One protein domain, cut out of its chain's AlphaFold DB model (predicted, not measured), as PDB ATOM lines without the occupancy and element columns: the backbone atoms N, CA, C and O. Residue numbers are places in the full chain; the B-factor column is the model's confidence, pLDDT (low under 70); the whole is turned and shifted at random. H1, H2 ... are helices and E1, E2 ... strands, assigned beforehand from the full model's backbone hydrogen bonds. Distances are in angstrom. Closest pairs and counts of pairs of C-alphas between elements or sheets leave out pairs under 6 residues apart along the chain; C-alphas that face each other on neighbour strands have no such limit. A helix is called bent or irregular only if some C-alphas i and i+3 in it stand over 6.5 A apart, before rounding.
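AT A GLANCE: This is residues 378 to 532 of the 532 residues of an uncharacterized protein of Metallosphaera sedula (strain ATCC 51363 / DSM 5348 / JCM 9185 / NBRC 15509 / TH2) (UniProt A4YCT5). This is an elongated, mostly helical body of two lobes joined by a short antiparallel ribbon of two strands, E1 and E2, near the middle. H2, H3, H4 and H8 make the larger lobe; H5 and H7, folded back on each other with the small H6 at their far end, make the other, and H1 reaches from H3 to H7. The printed part has 155 residues, with eight named helices and two named strands in the order H1 H2 H3 H4 E1 H5 H6 H7 E2 H8. It is loose, with a radius of gyration of the C-alphas of 18.6 A, and spans 59 by 33 by 26 A.

HOW THE PARTS SIT: H1, residues 378 to 395, and H3, residues 420 to 439, are the hubs, touching three helices each. They touch through residues 386 to 394 of H1, at a steep tilt of 41 degrees, the same way; the closest C-alphas, of Asn 386 and Gln 420, are 5.3 A apart. H2, residues 400 to 410, only just touches H1, with 3 pairs of C-alphas within 8 A, the closest being Leu 395 and Val 403 at 6.1 A; the two form a helical hairpin. H3 and H4, residues 444 to 457, form another, at a shallow tilt of 22 degrees, opposite ways, with the C-alphas of Ile 434 and Leu 447 closest at 6.7 A. H8, residues 511 to 521, touches H4, with the C-alphas of Ala 457 and Tyr 514 closest at 4.9 A. E1, residues 458 to 460, and E2, residues 507 to 509, are antiparallel neighbours; N 459 and O 508 are 2.8 A apart, within hydrogen-bond range. H5, residues 462 to 477, touches H7, residues 491 to 505, at a steep tilt of 46 degrees, opposite ways, with the C-alphas of Val 469 and Ala 498 closest at 5.0 A. Residues 379 to 383 of H1 touch H7, with the C-alphas of Asp 379 and Ala 505 closest at 5.8 A. H6, residues 481 to 487, is close to H5 and H7 but not clearly touching either. Every O i to N i+4 pair is within hydrogen-bond range in H1, H3, H4, H5, H6 and H8, against 5 of 7 in H2 and 9 of 11 in H7.

IN THESE COORDINATES: H1 begins at C-alpha 378, (-33.763, -33.518, 44.298), and is 25.5 A long. H2 is irregular, with C-alphas 401 and 404 7.1 A apart. H3 is 27.2 A long, H4 20.0 A, H5 22.2 A and H7 21.4 A. H8 ends at C-alpha 521, (-38.150, 2.137, 56.770).

THE WHOLE: The C-alphas farthest apart, of Phe 482 and Ser 524, are 61.0 A apart. The printed part has no cut, and no link is long. The mean pLDDT of the printed part is 79.7; residues 476, 478 to 491, 493 and 522 to 532 are under 70.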
ATOM      1  N   GLN A 378     -32.310 -33.540  44.156       80.12
ATOM      2  CA  GLN A 378     -33.763 -33.518  44.298       80.12
ATOM      3  C   GLN A 378     -34.275 -32.261  45.014       80.12
ATOM      4  O   GLN A 378     -35.289 -31.702  44.598       80.12
ATOM      5  N   ASP A 379     -33.587 -31.803  46.062       78.44
ATOM      6  CA  ASP A 379     -34.020 -30.632  46.834       78.44
ATOM      7  C   ASP A 379     -33.932 -29.341  46.007       78.44
ATOM      8  O   ASP A 379     -34.861 -28.528  46.017       78.44
ATOM      9  N   TYR A 380     -32.848 -29.182  45.238       78.75
ATOM     10  CA  TYR A 380     -32.687 -28.058  44.319       78.75
ATOM     11  C   TYR A 380     -33.772 -28.073  43.234       78.75
ATOM     12  O   TYR A 380     -34.487 -27.083  43.064       78.75
ATOM     13  N   ILE A 381     -33.948 -29.206  42.540       84.25
ATOM     14  CA  ILE A 381     -34.949 -29.322  41.469       84.25
ATOM     15  C   ILE A 381     -36.351 -29.038  42.002       84.25
ATOM     16  O   ILE A 381     -37.097 -28.276  41.389       84.25
ATOM     17  N   SER A 382     -36.702 -29.596  43.163       86.56
ATOM     18  CA  SER A 382     -38.012 -29.367  43.779       86.56
ATOM     19  C   SER A 382     -38.234 -27.884  44.073       86.56
ATOM     20  O   SER A 382     -39.303 -27.350  43.784       86.56
ATOM     21  N   THR A 383     -37.209 -27.194  44.578       85.81
ATOM     22  CA  THR A 383     -37.262 -25.752  44.860       85.81
ATOM     23  C   THR A 383     -37.445 -24.931  43.580       85.81
ATOM     24  O   THR A 383     -38.290 -24.036  43.542       85.81
ATOM     25  N   ALA A 384     -36.699 -25.253  42.519       86.50
ATOM     26  CA  ALA A 384     -36.785 -24.567  41.231       86.50
ATOM     27  C   ALA A 384     -38.144 -24.785  40.540       86.50
ATOM     28  O   ALA A 384     -38.746 -23.831  40.045       86.50
ATOM     29  N   VAL A 385     -38.665 -26.017  40.559       89.88
ATOM     30  CA  VAL A 385     -39.997 -26.339  40.024       89.88
ATOM     31  C   VAL A 385     -41.089 -25.635  40.826       89.88
ATOM     32  O   VAL A 385     -41.970 -25.020  40.230       89.88
ATOM     33  N   ASN A 386     -41.033 -25.674  42.161       90.81
ATOM     34  CA  ASN A 386     -42.009 -24.987  43.009       90.81
ATOM     35  C   ASN A 386     -42.023 -23.484  42.730       90.81
ATOM     36  O   ASN A 386     -43.097 -22.914  42.556       90.81
ATOM     37  N   PHE A 387     -40.843 -22.865  42.642       90.25
ATOM     38  CA  PHE A 387     -40.707 -21.459  42.277       90.25
ATOM     39  C   PHE A 387     -41.369 -21.168  40.925       90.25
ATOM     40  O   PHE A 387     -42.223 -20.290  40.850       90.25
ATOM     41  N   ALA A 388     -41.047 -21.938  39.880       90.00
ATOM     42  CA  ALA A 388     -41.610 -21.766  38.541       90.00
ATOM     43  C   ALA A 388     -43.144 -21.899  38.514       90.00
ATOM     44  O   ALA A 388     -43.836 -21.065  37.927       90.00
ATOM     45  N   VAL A 389     -43.682 -22.925  39.180       90.56
ATOM     46  CA  VAL A 389     -45.129 -23.167  39.273       90.56
ATOM     47  C   VAL A 389     -45.828 -22.026  40.006       90.56
ATOM     48  O   VAL A 389     -46.830 -21.504  39.523       90.56
ATOM     49  N   VAL A 390     -45.317 -21.646  41.178       91.75
ATOM     50  CA  VAL A 390     -45.914 -20.604  42.021       91.75
ATOM     51  C   VAL A 390     -45.855 -19.248  41.334       91.75
ATOM     52  O   VAL A 390     -46.868 -18.552  41.301       91.75
ATOM     53  N   LEU A 391     -44.717 -18.912  40.726       91.38
ATOM     54  CA  LEU A 391     -44.558 -17.689  39.951       91.38
ATOM     55  C   LEU A 391     -45.588 -17.626  38.817       91.38
ATOM     56  O   LEU A 391     -46.283 -16.624  38.690       91.38
ATOM     57  N   GLY A 392     -45.765 -18.713  38.056       88.31
ATOM     58  CA  GLY A 392     -46.786 -18.782  37.004       88.31
ATOM     59  C   GLY A 392     -48.211 -18.583  37.533       88.31
ATOM     60  O   GLY A 392     -48.992 -17.833  36.949       88.31
ATOM     61  N   ILE A 393     -48.548 -19.200  38.673       89.62
ATOM     62  CA  ILE A 393     -49.861 -19.031  39.317       89.62
ATOM     63  C   ILE A 393     -50.081 -17.578  39.747       89.62
ATOM     64  O   ILE A 393     -51.160 -17.037  39.509       89.62
ATOM     65  N   ILE A 394     -49.096 -16.953  40.390       91.12
ATOM     66  CA  ILE A 394     -49.224 -15.591  40.916       91.12
ATOM     67  C   ILE A 394     -49.314 -14.587  39.771       91.12
ATOM     68  O   ILE A 394     -50.252 -13.800  39.738       91.12
ATOM     69  N   LEU A 395     -48.394 -14.648  38.807       88.19
ATOM     70  CA  LEU A 395     -48.361 -13.717  37.679       88.19
ATOM     71  C   LEU A 395     -49.651 -13.759  36.848       88.19
ATOM     72  O   LEU A 395     -50.104 -12.717  36.391       88.19
ATOM     73  N   SER A 396     -50.302 -14.924  36.726       86.06
ATOM     74  CA  SER A 396     -51.587 -15.050  36.016       86.06
ATOM     75  C   SER A 396     -52.750 -14.250  36.627       86.06
ATOM     76  O   SER A 396     -53.792 -14.105  35.990       86.06
ATOM     77  N   GLN A 397     -52.593 -13.741  37.853       89.50
ATOM     78  CA  GLN A 397     -53.603 -12.940  38.553       89.50
ATOM     79  C   GLN A 397     -53.478 -11.439  38.253       89.50
ATOM     80  O   GLN A 397     -54.368 -10.674  38.625       89.50
ATOM     81  N   TYR A 398     -52.397 -11.014  37.592       87.50
ATOM     82  CA  TYR A 398     -52.108  -9.608  37.314       87.50
ATOM     83  C   TYR A 398     -52.311  -9.267  35.827       87.50
ATOM     84  O   TYR A 398     -52.190 -10.145  34.970       87.50
ATOM     85  N   PRO A 399     -52.622  -7.997  35.500       83.44
ATOM     86  CA  PRO A 399     -52.734  -7.537  34.116       83.44
ATOM     87  C   PRO A 399     -51.442  -7.728  33.303       83.44
ATOM     88  O   PRO A 399     -50.342  -7.552  33.828       83.44
ATOM     89  N   GLU A 400     -51.561  -8.055  32.009       77.25
ATOM     90  CA  GLU A 400     -50.401  -8.316  31.134       77.25
ATOM     91  C   GLU A 400     -49.445  -7.117  31.000       77.25
ATOM     92  O   GLU A 400     -48.248  -7.308  30.826       77.25
ATOM     93  N   ASP A 401     -49.935  -5.883  31.124       79.00
ATOM     94  CA  ASP A 401     -49.133  -4.660  31.003       79.00
ATOM     95  C   ASP A 401     -48.201  -4.403  32.197       79.00
ATOM     96  O   ASP A 401     -47.254  -3.632  32.069       79.00
ATOM     97  N   VAL A 402     -48.424  -5.070  33.336       83.19
ATOM     98  CA  VAL A 402     -47.555  -4.989  34.529       83.19
ATOM     99  C   VAL A 402     -46.830  -6.300  34.835       83.19
ATOM    100  O   VAL A 402     -45.902  -6.325  35.644       83.19
ATOM    101  N   VAL A 403     -47.247  -7.411  34.215       84.06
ATOM    102  CA  VAL A 403     -46.772  -8.756  34.571       84.06
ATOM    103  C   VAL A 403     -45.302  -8.993  34.200       84.06
ATOM    104  O   VAL A 403     -44.656  -9.859  34.794       84.06
ATOM    105  N   ASP A 404     -44.751  -8.208  33.267       79.44
ATOM    106  CA  ASP A 404     -43.322  -8.196  32.926       79.44
ATOM    107  C   ASP A 404     -42.473  -7.442  33.960       79.44
ATOM    108  O   ASP A 404     -41.426  -7.947  34.370       79.44
ATOM    109  N   ASP A 405     -42.933  -6.282  34.436       83.19
ATOM    110  CA  ASP A 405     -42.237  -5.508  35.472       83.19
ATOM    111  C   ASP A 405     -42.268  -6.234  36.823       83.19
ATOM    112  O   ASP A 405     -41.253  -6.299  37.524       83.19
ATOM    113  N   LEU A 406     -43.406  -6.855  37.159       88.25
ATOM    114  CA  LEU A 406     -43.536  -7.705  38.344       88.25
ATOM    115  C   LEU A 406     -42.584  -8.891  38.288       88.25
ATOM    116  O   LEU A 406     -41.836  -9.121  39.236       88.25
ATOM    117  N   GLU A 407     -42.588  -9.636  37.182       86.44
ATOM    118  CA  GLU A 407     -41.680 -10.764  37.005       86.44
ATOM    119  C   GLU A 407     -40.223 -10.312  37.156       86.44
ATOM    120  O   GLU A 407     -39.457 -10.905  37.921       86.44
ATOM    121  N   LYS A 408     -39.848  -9.223  36.474       80.69
ATOM    122  CA  LYS A 408     -38.497  -8.669  36.524       80.69
ATOM    123  C   LYS A 408     -38.071  -8.321  37.943       80.69
ATOM    124  O   LYS A 408     -36.911  -8.570  38.280       80.69
ATOM    125  N   GLU A 409     -38.945  -7.759  38.770       85.50
ATOM    126  CA  GLU A 409     -38.595  -7.462  40.157       85.50
ATOM    127  C   GLU A 409     -38.554  -8.734  41.009       85.50
ATOM    128  O   GLU A 409     -37.578  -8.937  41.723       85.50
ATOM    129  N   LEU A 410     -39.515  -9.653  40.866       88.12
ATOM    130  CA  LEU A 410     -39.555 -10.910  41.627       88.12
ATOM    131  C   LEU A 410     -38.288 -11.748  41.449       88.12
ATOM    132  O   LEU A 410     -37.745 -12.253  42.425       88.12
ATOM    133  N   TYR A 411     -37.722 -11.833  40.246       81.81
ATOM    134  CA  TYR A 411     -36.447 -12.532  40.058       81.81
ATOM    135  C   TYR A 411     -35.256 -11.881  40.810       81.81
ATOM    136  O   TYR A 411     -34.128 -12.351  40.672       81.81
ATOM    137  N   ARG A 412     -35.413 -10.724  41.494       79.75
ATOM    138  CA  ARG A 412     -34.348 -10.048  42.288       79.75
ATOM    139  C   ARG A 412     -34.357 -10.540  43.733       79.75
ATOM    140  O   ARG A 412     -33.463 -10.197  44.496       79.75
ATOM    141  N   HIS A 413     -35.379 -11.305  44.093       84.50
ATOM    142  CA  HIS A 413     -35.617 -11.820  45.425       84.50
ATOM    143  C   HIS A 413     -35.226 -13.302  45.512       84.50
ATOM    144  O   HIS A 413     -35.409 -14.081  44.570       84.50
ATOM    145  N   GLU A 414     -34.722 -13.720  46.674       83.00
ATOM    146  CA  GLU A 414     -34.441 -15.127  46.976       83.00
ATOM    147  C   GLU A 414     -35.606 -15.754  47.755       83.00
ATOM    148  O   GLU A 414     -35.718 -15.571  48.960       83.00
ATOM    149  N   PHE A 415     -36.486 -16.489  47.071       86.00
ATOM    150  CA  PHE A 415     -37.678 -17.083  47.695       86.00
ATOM    151  C   PHE A 415     -37.447 -18.450  48.352       86.00
ATOM    152  O   PHE A 415     -36.739 -19.303  47.803       86.00
ATOM    153  N   SER A 416     -38.149 -18.701  49.462       86.38
ATOM    154  CA  SER A 416     -38.134 -19.976  50.195       86.38
ATOM    155  C   SER A 416     -39.072 -21.001  49.549       86.38
ATOM    156  O   SER A 416     -40.205 -21.208  49.988       86.38
ATOM    157  N   CYS A 417     -38.607 -21.680  48.499       87.12
ATOM    158  CA  CYS A 417     -39.471 -22.552  47.691       87.12
ATOM    159  C   CYS A 417     -39.303 -24.062  47.906       87.12
ATOM    160  O   CYS A 417     -39.773 -24.858  47.094       87.12
ATOM    161  N   SER A 418     -38.723 -24.493  49.029       83.94
ATOM    162  CA  SER A 418     -38.649 -25.924  49.367       83.94
ATOM    163  C   SER A 418     -40.009 -26.569  49.648       83.94
ATOM    164  O   SER A 418     -40.161 -27.780  49.505       83.94
ATOM    165  N   ASN A 419     -41.020 -25.772  49.994       88.12
ATOM    166  CA  ASN A 419     -42.412 -26.195  50.089       88.12
ATOM    167  C   ASN A 419     -43.283 -25.256  49.243       88.12
ATOM    168  O   ASN A 419     -43.167 -24.037  49.362       88.12
ATOM    169  N   GLN A 420     -44.152 -25.818  48.400       88.81
ATOM    170  CA  GLN A 420     -44.947 -25.040  47.448       88.81
ATOM    171  C   GLN A 420     -45.927 -24.067  48.131       88.81
ATOM    172  O   GLN A 420     -46.076 -22.944  47.659       88.81
ATOM    173  N   ASP A 421     -46.543 -24.442  49.256       90.31
ATOM    174  CA  ASP A 421     -47.477 -23.572  49.986       90.31
ATOM    175  C   ASP A 421     -46.743 -22.418  50.680       90.31
ATOM    176  O   ASP A 421     -47.201 -21.276  50.654       90.31
ATOM    177  N   GLN A 422     -45.571 -22.699  51.265       89.06
ATOM    178  CA  GLN A 422     -44.700 -21.663  51.836       89.06
ATOM    179  C   GLN A 422     -44.231 -20.689  50.751       89.06
ATOM    180  O   GLN A 422     -44.359 -19.479  50.930       89.06
ATOM    181  N   CYS A 423     -43.785 -21.224  49.611       91.94
ATOM    182  CA  CYS A 423     -43.396 -20.455  48.431       91.94
ATOM    183  C   CYS A 423     -44.543 -19.551  47.964       91.94
ATOM    184  O   CYS A 423     -44.336 -18.365  47.735       91.94
ATOM    185  N   TYR A 424     -45.763 -20.093  47.860       93.38
ATOM    186  CA  TYR A 424     -46.941 -19.334  47.446       93.38
ATOM    187  C   TYR A 424     -47.276 -18.211  48.426       93.38
ATOM    188  O   TYR A 424     -47.487 -17.080  47.998       93.38
ATOM    189  N   SER A 425     -47.289 -18.502  49.728       93.00
ATOM    190  CA  SER A 425     -47.577 -17.506  50.764       93.00
ATOM    191  C   SER A 425     -46.573 -16.348  50.737       93.00
ATOM    192  O   SER A 425     -46.963 -15.181  50.679       93.00
ATOM    193  N   GLU A 426     -45.277 -16.670  50.713       94.12
ATOM    194  CA  GLU A 426     -44.198 -15.684  50.641       94.12
ATOM    195  C   GLU A 426     -44.271 -14.874  49.342       94.12
ATOM    196  O   GLU A 426     -44.364 -13.647  49.376       94.12
ATOM    197  N   MET A 427     -44.270 -15.551  48.192       94.38
ATOM    198  CA  MET A 427     -44.208 -14.891  46.892       94.38
ATOM    199  C   MET A 427     -45.453 -14.055  46.617       94.38
ATOM    200  O   MET A 427     -45.322 -12.951  46.098       94.38
ATOM    201  N   SER A 428     -46.644 -14.517  47.006       93.06
ATOM    202  CA  SER A 428     -47.888 -13.756  46.833       93.06
ATOM    203  C   SER A 428     -47.819 -12.425  47.579       93.06
ATOM    204  O   SER A 428     -48.119 -11.372  47.015       93.06
ATOM    205  N   LYS A 429     -47.313 -12.453  48.816       91.50
ATOM    206  CA  LYS A 429     -47.160 -11.253  49.632       91.50
ATOM    207  C   LYS A 429     -46.155 -10.267  49.044       91.50
ATOM    208  O   LYS A 429     -46.489  -9.100  48.861       91.50
ATOM    209  N   ILE A 430     -44.955 -10.743  48.712       93.94
ATOM    210  CA  ILE A 430     -43.915  -9.896  48.112       93.94
ATOM    211  C   ILE A 430     -44.393  -9.324  46.769       93.94
ATOM    212  O   ILE A 430     -44.195  -8.142  46.503       93.94
ATOM    213  N   THR A 431     -45.094 -10.118  45.953       94.06
ATOM    214  CA  THR A 431     -45.656  -9.651  44.675       94.06
ATOM    215  C   THR A 431     -46.673  -8.536  44.882       94.06
ATOM    216  O   THR A 431     -46.619  -7.533  44.174       94.06
ATOM    217  N   GLN A 432     -47.569  -8.674  45.862       92.00
ATOM    218  CA  GLN A 432     -48.557  -7.642  46.169       92.00
ATOM    219  C   GLN A 432     -47.890  -6.327  46.595       92.00
ATOM    220  O   GLN A 432     -48.310  -5.254  46.157       92.00
ATOM    221  N   ASP A 433     -46.845  -6.395  47.424       90.75
ATOM    222  CA  ASP A 433     -46.113  -5.208  47.871       90.75
ATOM    223  C   ASP A 433     -45.365  -4.530  46.708       90.75
ATOM    224  O   ASP A 433     -45.444  -3.308  46.568       90.75
ATOM    225  N   ILE A 434     -44.733  -5.301  45.813       91.50
ATOM    226  CA  ILE A 434     -44.120  -4.774  44.581       91.50
ATOM    227  C   ILE A 434     -45.183  -4.117  43.692       91.50
ATOM    228  O   ILE A 434     -45.001  -2.982  43.249       91.50
ATOM    229  N   TYR A 435     -46.312  -4.789  43.453       90.69
ATOM    230  CA  TYR A 435     -47.402  -4.260  42.632       90.69
ATOM    231  C   TYR A 435     -47.949  -2.940  43.182       90.69
ATOM    232  O   TYR A 435     -48.192  -1.998  42.425       90.69
ATOM    233  N   ASN A 436     -48.106  -2.831  44.502       88.38
ATOM    234  CA  ASN A 436     -48.543  -1.596  45.149       88.38
ATOM    235  C   ASN A 436     -47.557  -0.444  44.903       88.38
ATOM    236  O   ASN A 436     -47.988   0.679  44.649       88.38
ATOM    237  N   VAL A 437     -46.248  -0.712  44.942       87.00
ATOM    238  CA  VAL A 437     -45.223   0.297  44.631       87.00
ATOM    239  C   VAL A 437     -45.290   0.697  43.155       87.00
ATOM    240  O   VAL A 437     -45.365   1.888  42.858       87.00
ATOM    241  N   LEU A 438     -45.333  -0.268  42.232       85.94
ATOM    242  CA  LEU A 438     -45.372   0.003  40.789       85.94
ATOM    243  C   LEU A 438     -46.638   0.770  40.371       85.94
ATOM    244  O   LEU A 438     -46.553   1.783  39.676       85.94
ATOM    245  N   SER A 439     -47.812   0.345  40.844       83.69
ATOM    246  CA  SER A 439     -49.104   0.972  40.514       83.69
ATOM    247  C   SER A 439     -49.246   2.401  41.045       83.69
ATOM    248  O   SER A 439     -49.952   3.216  40.452       83.69
ATOM    249  N   GLN A 440     -48.548   2.735  42.133       83.88
ATOM    250  CA  GLN A 440     -48.517   4.085  42.702       83.88
ATOM    251  C   GLN A 440     -47.409   4.968  42.109       83.88
ATOM    252  O   GLN A 440     -47.212   6.081  42.597       83.88
ATOM    253  N   GLN A 441     -46.690   4.495  41.081       80.69
ATOM    254  CA  GLN A 441     -45.492   5.157  40.545       80.69
ATOM    255  C   GLN A 441     -44.449   5.437  41.639       80.69
ATOM    256  O   GLN A 441     -43.816   6.496  41.676       80.69
ATOM    257  N   GLY A 442     -44.304   4.488  42.563       75.38
ATOM    258  CA  GLY A 442     -43.279   4.520  43.592       75.38
ATOM    259  C   GLY A 442     -41.873   4.523  42.994       75.38
ATOM    260  O   GLY A 442     -41.635   4.168  41.841       75.38
ATOM    261  N   SER A 443     -40.923   4.975  43.797       81.19
ATOM    262  CA  SER A 443     -39.520   5.119  43.431       81.19
ATOM    263  C   SER A 443     -38.752   3.795  43.486       81.19
ATOM    264  O   SER A 443     -39.052   2.921  44.298       81.19
ATOM    265  N   ASP A 444     -37.649   3.701  42.737       82.50
ATOM    266  CA  ASP A 444     -36.703   2.572  42.823       82.50
ATOM    267  C   ASP A 444     -36.179   2.331  44.250       82.50
ATOM    268  O   ASP A 444     -35.839   1.207  44.618       82.50
ATOM    269  N   LYS A 445     -36.141   3.379  45.085       83.88
ATOM    270  CA  LYS A 445     -35.761   3.271  46.501       83.88
ATOM    271  C   LYS A 445     -36.766   2.459  47.315       83.88
ATOM    272  O   LYS A 445     -36.363   1.791  48.260       83.88
ATOM    273  N   GLU A 446     -38.050   2.524  46.970       83.50
ATOM    274  CA  GLU A 446     -39.089   1.727  47.627       83.50
ATOM    275  C   GLU A 446     -38.974   0.255  47.236       83.50
ATOM    276  O   GLU A 446     -39.008  -0.600  48.116       83.50
ATOM    277  N   LEU A 447     -38.729  -0.040  45.957       86.50
ATOM    278  CA  LEU A 447     -38.447  -1.407  45.501       86.50
ATOM    279  C   LEU A 447     -37.181  -1.978  46.161       86.50
ATOM    280  O   LEU A 447     -37.180  -3.112  46.636       86.50
ATOM    281  N   GLU A 448     -36.115  -1.178  46.272       86.88
ATOM    282  CA  GLU A 448     -34.903  -1.567  47.005       86.88
ATOM    283  C   GLU A 448     -35.186  -1.855  48.485       86.88
ATOM    284  O   GLU A 448     -34.701  -2.844  49.025       86.88
ATOM    285  N   ALA A 449     -36.011  -1.044  49.149       86.44
ATOM    286  CA  ALA A 449     -36.383  -1.290  50.538       86.44
ATOM    287  C   ALA A 449     -37.161  -2.607  50.715       86.44
ATOM    288  O   ALA A 449     -36.893  -3.342  51.666       86.44
ATOM    289  N   LEU A 450     -38.078  -2.940  49.794       90.75
ATOM    290  CA  LEU A 450     -38.758  -4.243  49.799       90.75
ATOM    291  C   LEU A 450     -37.746  -5.392  49.681       90.75
ATOM    292  O   LEU A 450     -37.860  -6.378  50.411       90.75
ATOM    293  N   ARG A 451     -36.744  -5.253  48.802       89.75
ATOM    294  CA  ARG A 451     -35.658  -6.231  48.626       89.75
ATOM    295  C   ARG A 451     -34.813  -6.400  49.880       89.75
ATOM    296  O   ARG A 451     -34.632  -7.528  50.334       89.75
ATOM    297  N   VAL A 452     -34.356  -5.302  50.479       90.75
ATOM    298  CA  VAL A 452     -33.568  -5.327  51.720       90.75
ATOM    299  C   VAL A 452     -34.351  -6.003  52.844       90.75
ATOM    300  O   VAL A 452     -33.845  -6.933  53.468       90.75
ATOM    301  N   CYS A 453     -35.610  -5.612  53.060       92.25
ATOM    302  CA  CYS A 453     -36.424  -6.223  54.108       92.25
ATOM    303  C   CYS A 453     -36.713  -7.700  53.848       92.25
ATOM    304  O   CYS A 453     -36.767  -8.491  54.792       92.25
ATOM    305  N   HIS A 454     -36.915  -8.091  52.587       92.88
ATOM    306  CA  HIS A 454     -37.092  -9.495  52.229       92.88
ATOM    307  C   HIS A 454     -35.829 -10.300  52.543       92.88
ATOM    308  O   HIS A 454     -35.933 -11.334  53.200       92.88
ATOM    309  N   ALA A 455     -34.648  -9.791  52.189       89.12
ATOM    310  CA  ALA A 455     -33.373 -10.426  52.515       89.12
ATOM    311  C   ALA A 455     -33.145 -10.542  54.036       89.12
ATOM    312  O   ALA A 455     -32.768 -11.607  54.515       89.12
ATOM    313  N   GLU A 456     -33.438  -9.500  54.824       90.75
ATOM    314  CA  GLU A 456     -33.323  -9.545  56.295       90.75
ATOM    315  C   GLU A 456     -34.287 -10.544  56.954       90.75
ATOM    316  O   GLU A 456     -33.993 -11.143  57.996       90.75
ATOM    317  N   ALA A 457     -35.463 -10.722  56.355       92.12
ATOM    318  CA  ALA A 457     -36.470 -11.669  56.810       92.12
ATOM    319  C   ALA A 457     -36.182 -13.115  56.391       92.12
ATOM    320  O   ALA A 457     -36.855 -14.032  56.871       92.12
ATOM    321  N   THR A 458     -35.199 -13.316  55.518       89.69
ATOM    322  CA  THR A 458     -34.873 -14.594  54.901       89.69
ATOM    323  C   THR A 458     -33.619 -15.167  55.553       89.69
ATOM    324  O   THR A 458     -32.540 -14.584  55.517       89.69
ATOM    325  N   THR A 459     -33.756 -16.314  56.213       89.50
ATOM    326  CA  THR A 459     -32.690 -16.924  57.022       89.50
ATOM    327  C   THR A 459     -32.467 -18.379  56.646       89.50
ATOM    328  O   THR A 459     -33.418 -19.086  56.321       89.50
ATOM    329  N   LEU A 460     -31.223 -18.846  56.745       88.44
ATOM    330  CA  LEU A 460     -30.891 -20.257  56.571       88.44
ATOM    331  C   LEU A 460     -31.314 -21.057  57.812       88.44
ATOM    332  O   LEU A 460     -30.890 -20.754  58.927       88.44
ATOM    333  N   ASP A 461     -32.125 -22.095  57.623       89.31
ATOM    334  CA  ASP A 461     -32.374 -23.103  58.652       89.31
ATOM    335  C   ASP A 461     -31.156 -24.031  58.741       89.31
ATOM    336  O   ASP A 461     -31.001 -24.957  57.945       89.31
ATOM    337  N   GLU A 462     -30.285 -23.776  59.719       91.75
ATOM    338  CA  GLU A 462     -29.061 -24.551  59.969       91.75
ATOM    339  C   GLU A 462     -29.335 -26.052  60.158       91.75
ATOM    340  O   GLU A 462     -28.548 -26.892  59.723       91.75
ATOM    341  N   THR A 463     -30.468 -26.418  60.768       90.69
ATOM    342  CA  THR A 463     -30.793 -27.834  61.006       90.69
ATOM    343  C   THR A 463     -31.174 -28.519  59.699       90.69
ATOM    344  O   THR A 463     -30.694 -29.617  59.415       90.69
ATOM    345  N   CYS A 464     -32.006 -27.872  58.880       89.50
ATOM    346  CA  CYS A 464     -32.276 -28.331  57.517       89.50
ATOM    347  C   CYS A 464     -30.976 -28.433  56.715       89.50
ATOM    348  O   CYS A 464     -30.723 -29.454  56.075       89.50
ATOM    349  N   TYR A 465     -30.144 -27.391  56.784       90.50
ATOM    350  CA  TYR A 465     -28.948 -27.243  55.970       90.50
ATOM    351  C   TYR A 465     -27.963 -28.385  56.197       90.50
ATOM    352  O   TYR A 465     -27.654 -29.108  55.254       90.50
ATOM    353  N   TRP A 466     -27.528 -28.623  57.439       89.56
ATOM    354  CA  TRP A 466     -26.543 -29.673  57.720       89.56
ATOM    355  C   TRP A 466     -27.079 -31.081  57.432       89.56
ATOM    356  O   TRP A 466     -26.363 -31.895  56.848       89.56
ATOM    357  N   ASN A 467     -28.359 -31.340  57.718       88.94
ATOM    358  CA  ASN A 467     -28.998 -32.613  57.370       88.94
ATOM    359  C   ASN A 467     -29.064 -32.838  55.850       88.94
ATOM    360  O   ASN A 467     -28.839 -33.952  55.371       88.94
ATOM    361  N   CYS A 468     -29.374 -31.789  55.085       87.44
ATOM    362  CA  CYS A 468     -29.371 -31.848  53.630       87.44
ATOM    363  C   CYS A 468     -27.954 -32.101  53.103       87.44
ATOM    364  O   CYS A 468     -27.770 -32.996  52.276       87.44
ATOM    365  N   VAL A 469     -26.954 -31.363  53.605       88.06
ATOM    366  CA  VAL A 469     -25.562 -31.458  53.143       88.06
ATOM    367  C   VAL A 469     -25.040 -32.875  53.286       88.06
ATOM    368  O   VAL A 469     -24.511 -33.419  52.319       88.06
ATOM    369  N   ASP A 470     -25.233 -33.496  54.447       85.75
ATOM    370  CA  ASP A 470     -24.746 -34.852  54.689       85.75
ATOM    371  C   ASP A 470     -25.426 -35.874  53.762       85.75
ATOM    372  O   ASP A 470     -24.763 -36.744  53.192       85.75
ATOM    373  N   ARG A 471     -26.739 -35.735  53.528       85.31
ATOM    374  CA  ARG A 471     -27.498 -36.607  52.617       85.31
ATOM    375  C   ARG A 471     -27.064 -36.453  51.157       85.31
ATOM    376  O   ARG A 471     -26.881 -37.459  50.465       85.31
ATOM    377  N   VAL A 472     -26.930 -35.217  50.674       79.56
ATOM    378  CA  VAL A 472     -26.514 -34.932  49.291       79.56
ATOM    379  C   VAL A 472     -25.073 -35.384  49.083       79.56
ATOM    380  O   VAL A 472     -24.798 -36.089  48.116       79.56
ATOM    381  N   TYR A 473     -24.175 -35.078  50.018       83.06
ATOM    382  CA  TYR A 473     -22.782 -35.510  49.970       83.06
ATOM    383  C   TYR A 473     -22.644 -37.039  49.899       83.06
ATOM    384  O   TYR A 473     -21.946 -37.555  49.025       83.06
ATOM    385  N   GLU A 474     -23.348 -37.783  50.757       80.38
ATOM    386  CA  GLU A 474     -23.312 -39.251  50.723       80.38
ATOM    387  C   GLU A 474     -23.920 -39.827  49.438       80.38
ATOM    388  O   GLU A 474     -23.450 -40.851  48.943       80.38
ATOM    389  N   SER A 475     -24.914 -39.157  48.851       74.94
ATOM    390  CA  SER A 475     -25.475 -39.554  47.555       74.94
ATOM    391  C   SER A 475     -24.461 -39.350  46.426       74.94
ATOM    392  O   SER A 475     -24.207 -40.277  45.661       74.94
ATOM    393  N   LEU A 476     -23.802 -38.185  46.379       68.81
ATOM    394  CA  LEU A 476     -22.749 -37.887  45.404       68.81
ATOM    395  C   LEU A 476     -21.555 -38.847  45.533       68.81
ATOM    396  O   LEU A 476     -20.994 -39.291  44.536       68.81
ATOM    397  N   LYS A 477     -21.185 -39.222  46.760       70.06
ATOM    398  CA  LYS A 477     -20.094 -40.168  47.048       70.06
ATOM    399  C   LYS A 477     -20.394 -41.608  46.612       70.06
ATOM    400  O   LYS A 477     -19.452 -42.377  46.394       70.06
ATOM    401  N   ARG A 478     -21.671 -41.976  46.495       66.25
ATOM    402  CA  ARG A 478     -22.123 -43.301  46.035       66.25
ATOM    403  C   ARG A 478     -22.287 -43.397  44.523       66.25
ATOM    404  O   ARG A 478     -22.523 -44.497  44.031       66.25
ATOM    405  N   LEU A 479     -22.159 -42.286  43.799       53.41
ATOM    406  CA  LEU A 479     -22.138 -42.325  42.343       53.41
ATOM    407  C   LEU A 479     -20.925 -43.145  41.862       53.41
ATOM    408  O   LEU A 479     -19.873 -43.117  42.518       53.41
ATOM    409  N   PRO A 480     -21.047 -43.880  40.741       47.56
ATOM    410  CA  PRO A 480     -19.930 -44.570  40.104       47.56
ATOM    411  C   PRO A 480     -18.700 -43.665  39.978       47.56
ATOM    412  O   PRO A 480     -18.833 -42.470  39.724       47.56
ATOM    413  N   LEU A 481     -17.488 -44.214  40.123       44.91
ATOM    414  CA  LEU A 481     -16.249 -43.422  40.120       44.91
ATOM    415  C   LEU A 481     -16.091 -42.550  38.865       44.91
ATOM    416  O   LEU A 481     -15.580 -41.440  38.962       44.91
ATOM    417  N   PHE A 482     -16.567 -43.031  37.712       40.75
ATOM    418  CA  PHE A 482     -16.654 -42.253  36.475       40.75
ATOM    419  C   PHE A 482     -17.500 -40.985  36.685       40.75
ATOM    420  O   PHE A 482     -16.997 -39.876  36.547       40.75
ATOM    421  N   GLU A 483     -18.744 -41.124  37.142       44.03
ATOM    422  CA  GLU A 483     -19.637 -39.999  37.452       44.03
ATOM    423  C   GLU A 483     -19.070 -39.095  38.561       44.03
ATOM    424  O   GLU A 483     -19.107 -37.873  38.438       44.03
ATOM    425  N   ARG A 484     -18.443 -39.664  39.601       47.66
ATOM    426  CA  ARG A 484     -17.755 -38.894  40.653       47.66
ATOM    427  C   ARG A 484     -16.580 -38.084  40.133       47.66
ATOM    428  O   ARG A 484     -16.484 -36.917  40.480       47.66
ATOM    429  N   LEU A 485     -15.714 -38.660  39.297       42.66
ATOM    430  CA  LEU A 485     -14.610 -37.947  38.644       42.66
ATOM    431  C   LEU A 485     -15.131 -36.767  37.820       42.66
ATOM    432  O   LEU A 485     -14.521 -35.695  37.823       42.66
ATOM    433  N   HIS A 486     -16.264 -36.957  37.143       43.22
ATOM    434  CA  HIS A 486     -16.933 -35.940  36.334       43.22
ATOM    435  C   HIS A 486     -17.703 -34.891  37.154       43.22
ATOM    436  O   HIS A 486     -17.941 -33.798  36.646       43.22
ATOM    437  N   ILE A 487     -17.998 -35.166  38.427       45.19
ATOM    438  CA  ILE A 487     -18.586 -34.216  39.383       45.19
ATOM    439  C   ILE A 487     -17.486 -33.470  40.151       45.19
ATOM    440  O   ILE A 487     -17.344 -32.261  40.000       45.19
ATOM    441  N   SER A 488     -16.646 -34.170  40.909       52.69
ATOM    442  CA  SER A 488     -15.471 -33.601  41.574       52.69
ATOM    443  C   SER A 488     -14.498 -34.687  42.038       52.69
ATOM    444  O   SER A 488     -14.930 -35.662  42.659       52.69
ATOM    445  N   PRO A 489     -13.183 -34.547  41.778       50.75
ATOM    446  CA  PRO A 489     -12.189 -35.526  42.208       50.75
ATOM    447  C   PRO A 489     -12.010 -35.580  43.733       50.75
ATOM    448  O   PRO A 489     -11.678 -36.651  44.248       50.75
ATOM    449  N   SER A 490     -12.213 -34.473  44.459       65.06
ATOM    450  CA  SER A 490     -11.978 -34.418  45.908       65.06
ATOM    451  C   SER A 490     -13.258 -34.561  46.758       65.06
ATOM    452  O   SER A 490     -14.324 -34.058  46.388       65.06
ATOM    453  N   PRO A 491     -13.182 -35.212  47.936       69.75
ATOM    454  CA  PRO A 491     -14.234 -35.171  48.957       69.75
ATOM    455  C   PRO A 491     -14.619 -33.749  49.391       69.75
ATOM    456  O   PRO A 491     -15.785 -33.486  49.683       69.75
ATOM    457  N   GLU A 492     -13.657 -32.827  49.435       74.06
ATOM    458  CA  GLU A 492     -13.870 -31.433  49.826       74.06
ATOM    459  C   GLU A 492     -14.760 -30.690  48.822       74.06
ATOM    460  O   GLU A 492     -15.722 -30.036  49.227       74.06
ATOM    461  N   GLU A 493     -14.501 -30.842  47.522       69.19
ATOM    462  CA  GLU A 493     -15.328 -30.246  46.465       69.19
ATOM    463  C   GLU A 493     -16.728 -30.876  46.421       69.19
ATOM    464  O   GLU A 493     -17.719 -30.159  46.301       69.19
ATOM    465  N   LEU A 494     -16.850 -32.196  46.625       71.69
ATOM    466  CA  LEU A 494     -18.159 -32.856  46.741       71.69
ATOM    467  C   LEU A 494     -18.981 -32.311  47.917       71.69
ATOM    468  O   LEU A 494     -20.206 -32.186  47.828       71.69
ATOM    469  N   ARG A 495     -18.326 -31.991  49.039       81.12
ATOM    470  CA  ARG A 495     -19.000 -31.407  50.203       81.12
ATOM    471  C   ARG A 495     -19.407 -29.960  49.946       81.12
ATOM    472  O   ARG A 495     -20.498 -29.565  50.350       81.12
ATOM    473  N   TRP A 496     -18.569 -29.197  49.254       76.25
ATOM    474  CA  TRP A 496     -18.889 -27.835  48.833       76.25
ATOM    475  C   TRP A 496     -20.075 -27.789  47.851       76.25
ATOM    476  O   TRP A 496     -20.975 -26.955  47.988       76.25
ATOM    477  N   ASP A 497     -20.144 -28.744  46.924       71.88
ATOM    478  CA  ASP A 497     -21.281 -28.937  46.018       71.88
ATOM    479  C   ASP A 497     -22.583 -29.234  46.774       71.88
ATOM    480  O   ASP A 497     -23.648 -28.712  46.429       71.88
ATOM    481  N   ALA A 498     -22.511 -30.082  47.803       77.88
ATOM    482  CA  ALA A 498     -23.653 -30.405  48.651       77.88
ATOM    483  C   ALA A 498     -24.121 -29.180  49.454       77.88
ATOM    484  O   ALA A 498     -25.311 -28.871  49.469       77.88
ATOM    485  N   GLN A 499     -23.186 -28.439  50.057       83.62
ATOM    486  CA  GLN A 499     -23.440 -27.170  50.753       83.62
ATOM    487  C   GLN A 499     -24.177 -26.169  49.871       83.62
ATOM    488  O   GLN A 499     -25.215 -25.630  50.249       83.62
ATOM    489  N   THR A 500     -23.685 -25.982  48.656       75.81
ATOM    490  CA  THR A 500     -24.259 -25.039  47.704       75.81
ATOM    491  C   THR A 500     -25.712 -25.384  47.351       75.81
ATOM    492  O   THR A 500     -26.579 -24.513  47.398       75.81
ATOM    493  N   GLN A 501     -26.007 -26.658  47.074       75.81
ATOM    494  CA  GLN A 501     -27.364 -27.114  46.740       75.81
ATOM    495  C   GLN A 501     -28.328 -27.031  47.929       75.81
ATOM    496  O   GLN A 501     -29.492 -26.663  47.778       75.81
ATOM    497  N   CYS A 502     -27.836 -27.342  49.126       83.62
ATOM    498  CA  CYS A 502     -28.644 -27.358  50.336       83.62
ATOM    499  C   CYS A 502     -28.941 -25.971  50.893       83.62
ATOM    500  O   CYS A 502     -29.952 -25.799  51.574       83.62
ATOM    501  N   LYS A 503     -28.104 -24.974  50.589       83.00
ATOM    502  CA  LYS A 503     -28.363 -23.589  50.985       83.00
ATOM    503  C   LYS A 503     -29.723 -23.133  50.458       83.00
ATOM    504  O   LYS A 503     -30.540 -22.655  51.232       83.00
ATOM    505  N   GLU A 504     -29.990 -23.345  49.173       76.25
ATOM    506  CA  GLU A 504     -31.232 -22.898  48.530       76.25
ATOM    507  C   GLU A 504     -32.470 -23.633  49.048       76.25
ATOM    508  O   GLU A 504     -33.512 -23.019  49.273       76.25
ATOM    509  N   ALA A 505     -32.351 -24.936  49.302       81.38
ATOM    510  CA  ALA A 505     -33.446 -25.742  49.833       81.38
ATOM    511  C   ALA A 505     -33.820 -25.379  51.284       81.38
ATOM    512  O   ALA A 505     -34.961 -25.582  51.713       81.38
ATOM    513  N   CYS A 506     -32.871 -24.844  52.053       86.94
ATOM    514  CA  CYS A 506     -33.025 -24.625  53.491       86.94
ATOM    515  C   CYS A 506     -33.205 -23.161  53.892       86.94
ATOM    516  O   CYS A 506     -33.229 -22.846  55.082       86.94
ATOM    517  N   ILE A 507     -33.375 -22.263  52.926       87.00
ATOM    518  CA  ILE A 507     -33.795 -20.891  53.198       87.00
ATOM    519  C   ILE A 507     -35.250 -20.873  53.706       87.00
ATOM    520  O   ILE A 507     -36.106 -21.636  53.245       87.00
ATOM    521  N   LYS A 508     -35.518 -20.012  54.693       89.88
ATOM    522  CA  LYS A 508     -36.827 -19.781  55.311       89.88
ATOM    523  C   LYS A 508     -37.135 -18.295  55.418       89.88
ATOM    524  O   LYS A 508     -36.297 -17.519  55.871       89.88
ATOM    525  N   PHE A 509     -38.379 -17.938  55.123       92.38
ATOM    526  CA  PHE A 509     -38.897 -16.581  55.241       92.38
ATOM    527  C   PHE A 509     -39.672 -16.368  56.546       92.38
ATOM    528  O   PHE A 509     -40.513 -17.181  56.938       92.38
ATOM    529  N   ASN A 510     -39.414 -15.241  57.211       92.88
ATOM    530  CA  ASN A 510     -40.121 -14.804  58.407       92.88
ATOM    531  C   ASN A 510     -40.938 -13.536  58.131       92.88
ATOM    532  O   ASN A 510     -40.444 -12.410  58.218       92.88
ATOM    533  N   GLU A 511     -42.232 -13.725  57.892       90.50
ATOM    534  CA  GLU A 511     -43.169 -12.643  57.588       90.50
ATOM    535  C   GLU A 511     -43.208 -11.542  58.659       90.50
ATOM    536  O   GLU A 511     -43.328 -10.357  58.341       90.50
ATOM    537  N   LYS A 512     -43.091 -11.908  59.939       91.38
ATOM    538  CA  LYS A 512     -43.124 -10.933  61.032       91.38
ATOM    539  C   LYS A 512     -41.911 -10.005  60.969       91.38
ATOM    540  O   LYS A 512     -42.082  -8.793  61.074       91.38
ATOM    541  N   ARG A 513     -40.715 -10.560  60.747       92.62
ATOM    542  CA  ARG A 513     -39.482  -9.775  60.574       92.62
ATOM    543  C   ARG A 513     -39.551  -8.870  59.351       92.62
ATOM    544  O   ARG A 513     -39.185  -7.705  59.446       92.62
ATOM    545  N   TYR A 514     -40.088  -9.381  58.246       92.94
ATOM    546  CA  TYR A 514     -40.298  -8.597  57.031       92.94
ATOM    547  C   TYR A 514     -41.151  -7.349  57.299       92.94
ATOM    548  O   TYR A 514     -40.744  -6.226  57.009       92.94
ATOM    549  N   LEU A 515     -42.309  -7.535  57.941       89.25
ATOM    550  CA  LEU A 515     -43.207  -6.434  58.292       89.25
ATOM    551  C   LEU A 515     -42.599  -5.463  59.315       89.25
ATOM    552  O   LEU A 515     -42.893  -4.269  59.273       89.25
ATOM    553  N   GLU A 516     -41.797  -5.957  60.259       90.88
ATOM    554  CA  GLU A 516     -41.081  -5.116  61.224       90.88
ATOM    555  C   GLU A 516     -40.036  -4.233  60.530       90.88
ATOM    556  O   GLU A 516     -40.003  -3.033  60.808       90.88
ATOM    557  N   CYS A 517     -39.263  -4.780  59.586       91.00
ATOM    558  CA  CYS A 517     -38.319  -4.015  58.770       91.00
ATOM    559  C   CYS A 517     -39.034  -2.928  57.952       91.00
ATOM    560  O   CYS A 517     -38.686  -1.748  58.041       91.00
ATOM    561  N   LEU A 518     -40.116  -3.277  57.244       85.50
ATOM    562  CA  LEU A 518     -40.862  -2.303  56.440       85.50
ATOM    563  C   LEU A 518     -41.412  -1.141  57.273       85.50
ATOM    564  O   LEU A 518     -41.356   0.010  56.843       85.50
ATOM    565  N   LYS A 519     -41.905  -1.416  58.487       84.50
ATOM    566  CA  LYS A 519     -42.389  -0.376  59.410       84.50
ATOM    567  C   LYS A 519     -41.285   0.576  59.865       84.50
ATOM    568  O   LYS A 519     -41.579   1.736  60.141       84.50
ATOM    569  N   GLN A 520     -40.046   0.103  59.976       81.44
ATOM    570  CA  GLN A 520     -38.911   0.947  60.351       81.44
ATOM    571  C   GLN A 520     -38.481   1.857  59.198       81.44
ATOM    572  O   GLN A 520     -38.166   3.022  59.438       81.44
ATOM    573  N   ILE A 521     -38.517   1.357  57.959       75.06
ATOM    574  CA  ILE A 521     -38.150   2.137  56.770       75.06
ATOM    575  C   ILE A 521     -39.265   3.127  56.381       75.06
ATOM    576  O   ILE A 521     -38.975   4.278  56.054       75.06
ATOM    577  N   TYR A 522     -40.539   2.726  56.483       69.56
ATOM    578  CA  TYR A 522     -41.708   3.549  56.133       69.56
ATOM    579  C   TYR A 522     -42.736   3.654  57.278       69.56
ATOM    580  O   TYR A 522     -43.859   3.154  57.165       69.56
ATOM    581  N   PRO A 523     -42.415   4.363  58.376       55.22
ATOM    582  CA  PRO A 523     -43.283   4.451  59.555       55.22
ATOM    583  C   PRO A 523     -44.620   5.174  59.307       55.22
ATOM    584  O   PRO A 523     -45.574   4.973  60.056       55.22
ATOM    585  N   SER A 524     -44.716   6.006  58.263       47.31
ATOM    586  CA  SER A 524     -45.904   6.807  57.925       47.31
ATOM    587  C   SER A 524     -46.897   6.125  56.973       47.31
ATOM    588  O   SER A 524     -48.005   6.632  56.806       47.31
ATOM    589  N   ARG A 525     -46.564   4.967  56.385       52.28
ATOM    590  CA  ARG A 525     -47.491   4.149  55.578       52.28
ATOM    591  C   ARG A 525     -48.017   2.972  56.395       52.28
ATOM    592  O   ARG A 525     -47.779   1.806  56.084       52.28
ATOM    593  N   GLY A 526     -48.712   3.293  57.487       39.72
ATOM    594  CA  GLY A 526     -49.414   2.306  58.302       39.72
ATOM    595  C   GLY A 526     -50.331   1.443  57.432       39.72
ATOM    596  O   GLY A 526     -51.257   1.957  56.817       39.72
ATOM    597  N   THR A 527     -50.048   0.137  57.387       41.88
ATOM    598  CA  THR A 527     -50.900  -0.914  56.798       41.88
ATOM    599  C   THR A 527     -51.337  -0.671  55.345       41.88
ATOM    600  O   THR A 527     -52.499  -0.384  55.090       41.88
ATOM    601  N   HIS A 528     -50.441  -0.894  54.375       43.72
ATOM    602  CA  HIS A 528     -50.856  -1.158  52.982       43.72
ATOM    603  C   HIS A 528     -51.351  -2.594  52.741       43.72
ATOM    604  O   HIS A 528     -51.749  -2.924  51.630       43.72
ATOM    605  N   VAL A 529     -51.380  -3.441  53.774       40.88
ATOM    606  CA  VAL A 529     -51.835  -4.828  53.655       40.88
ATOM    607  C   VAL A 529     -52.872  -5.111  54.735       40.88
ATOM    608  O   VAL A 529     -52.555  -5.561  55.834       40.88
ATOM    609  N   THR A 530     -54.129  -4.819  54.418       28.80
ATOM    610  CA  THR A 530     -55.263  -5.565  54.972       28.80
ATOM    611  C   THR A 530     -55.826  -6.409  53.838       28.80
ATOM    612  O   THR A 530     -56.168  -5.829  52.808       28.80
ATOM    613  N   PRO A 531     -55.916  -7.741  53.989       28.92
ATOM    614  CA  PRO A 531     -56.638  -8.560  53.028       28.92
ATOM    615  C   PRO A 531     -58.116  -8.142  53.056       28.92
ATOM    616  O   PRO A 531     -58.693  -8.021  54.141       28.92
ATOM    617  N   GLN A 532     -58.695  -7.873  51.884       29.31
ATOM    618  CA  GLN A 532     -60.149  -7.913  51.699       29.31
ATOM    619  C   GLN A 532     -60.571  -9.327  51.333       29.31
ATOM    620  O   GLN A 532     -59.841  -9.956  50.532       29.31
TER     621      GLN A 532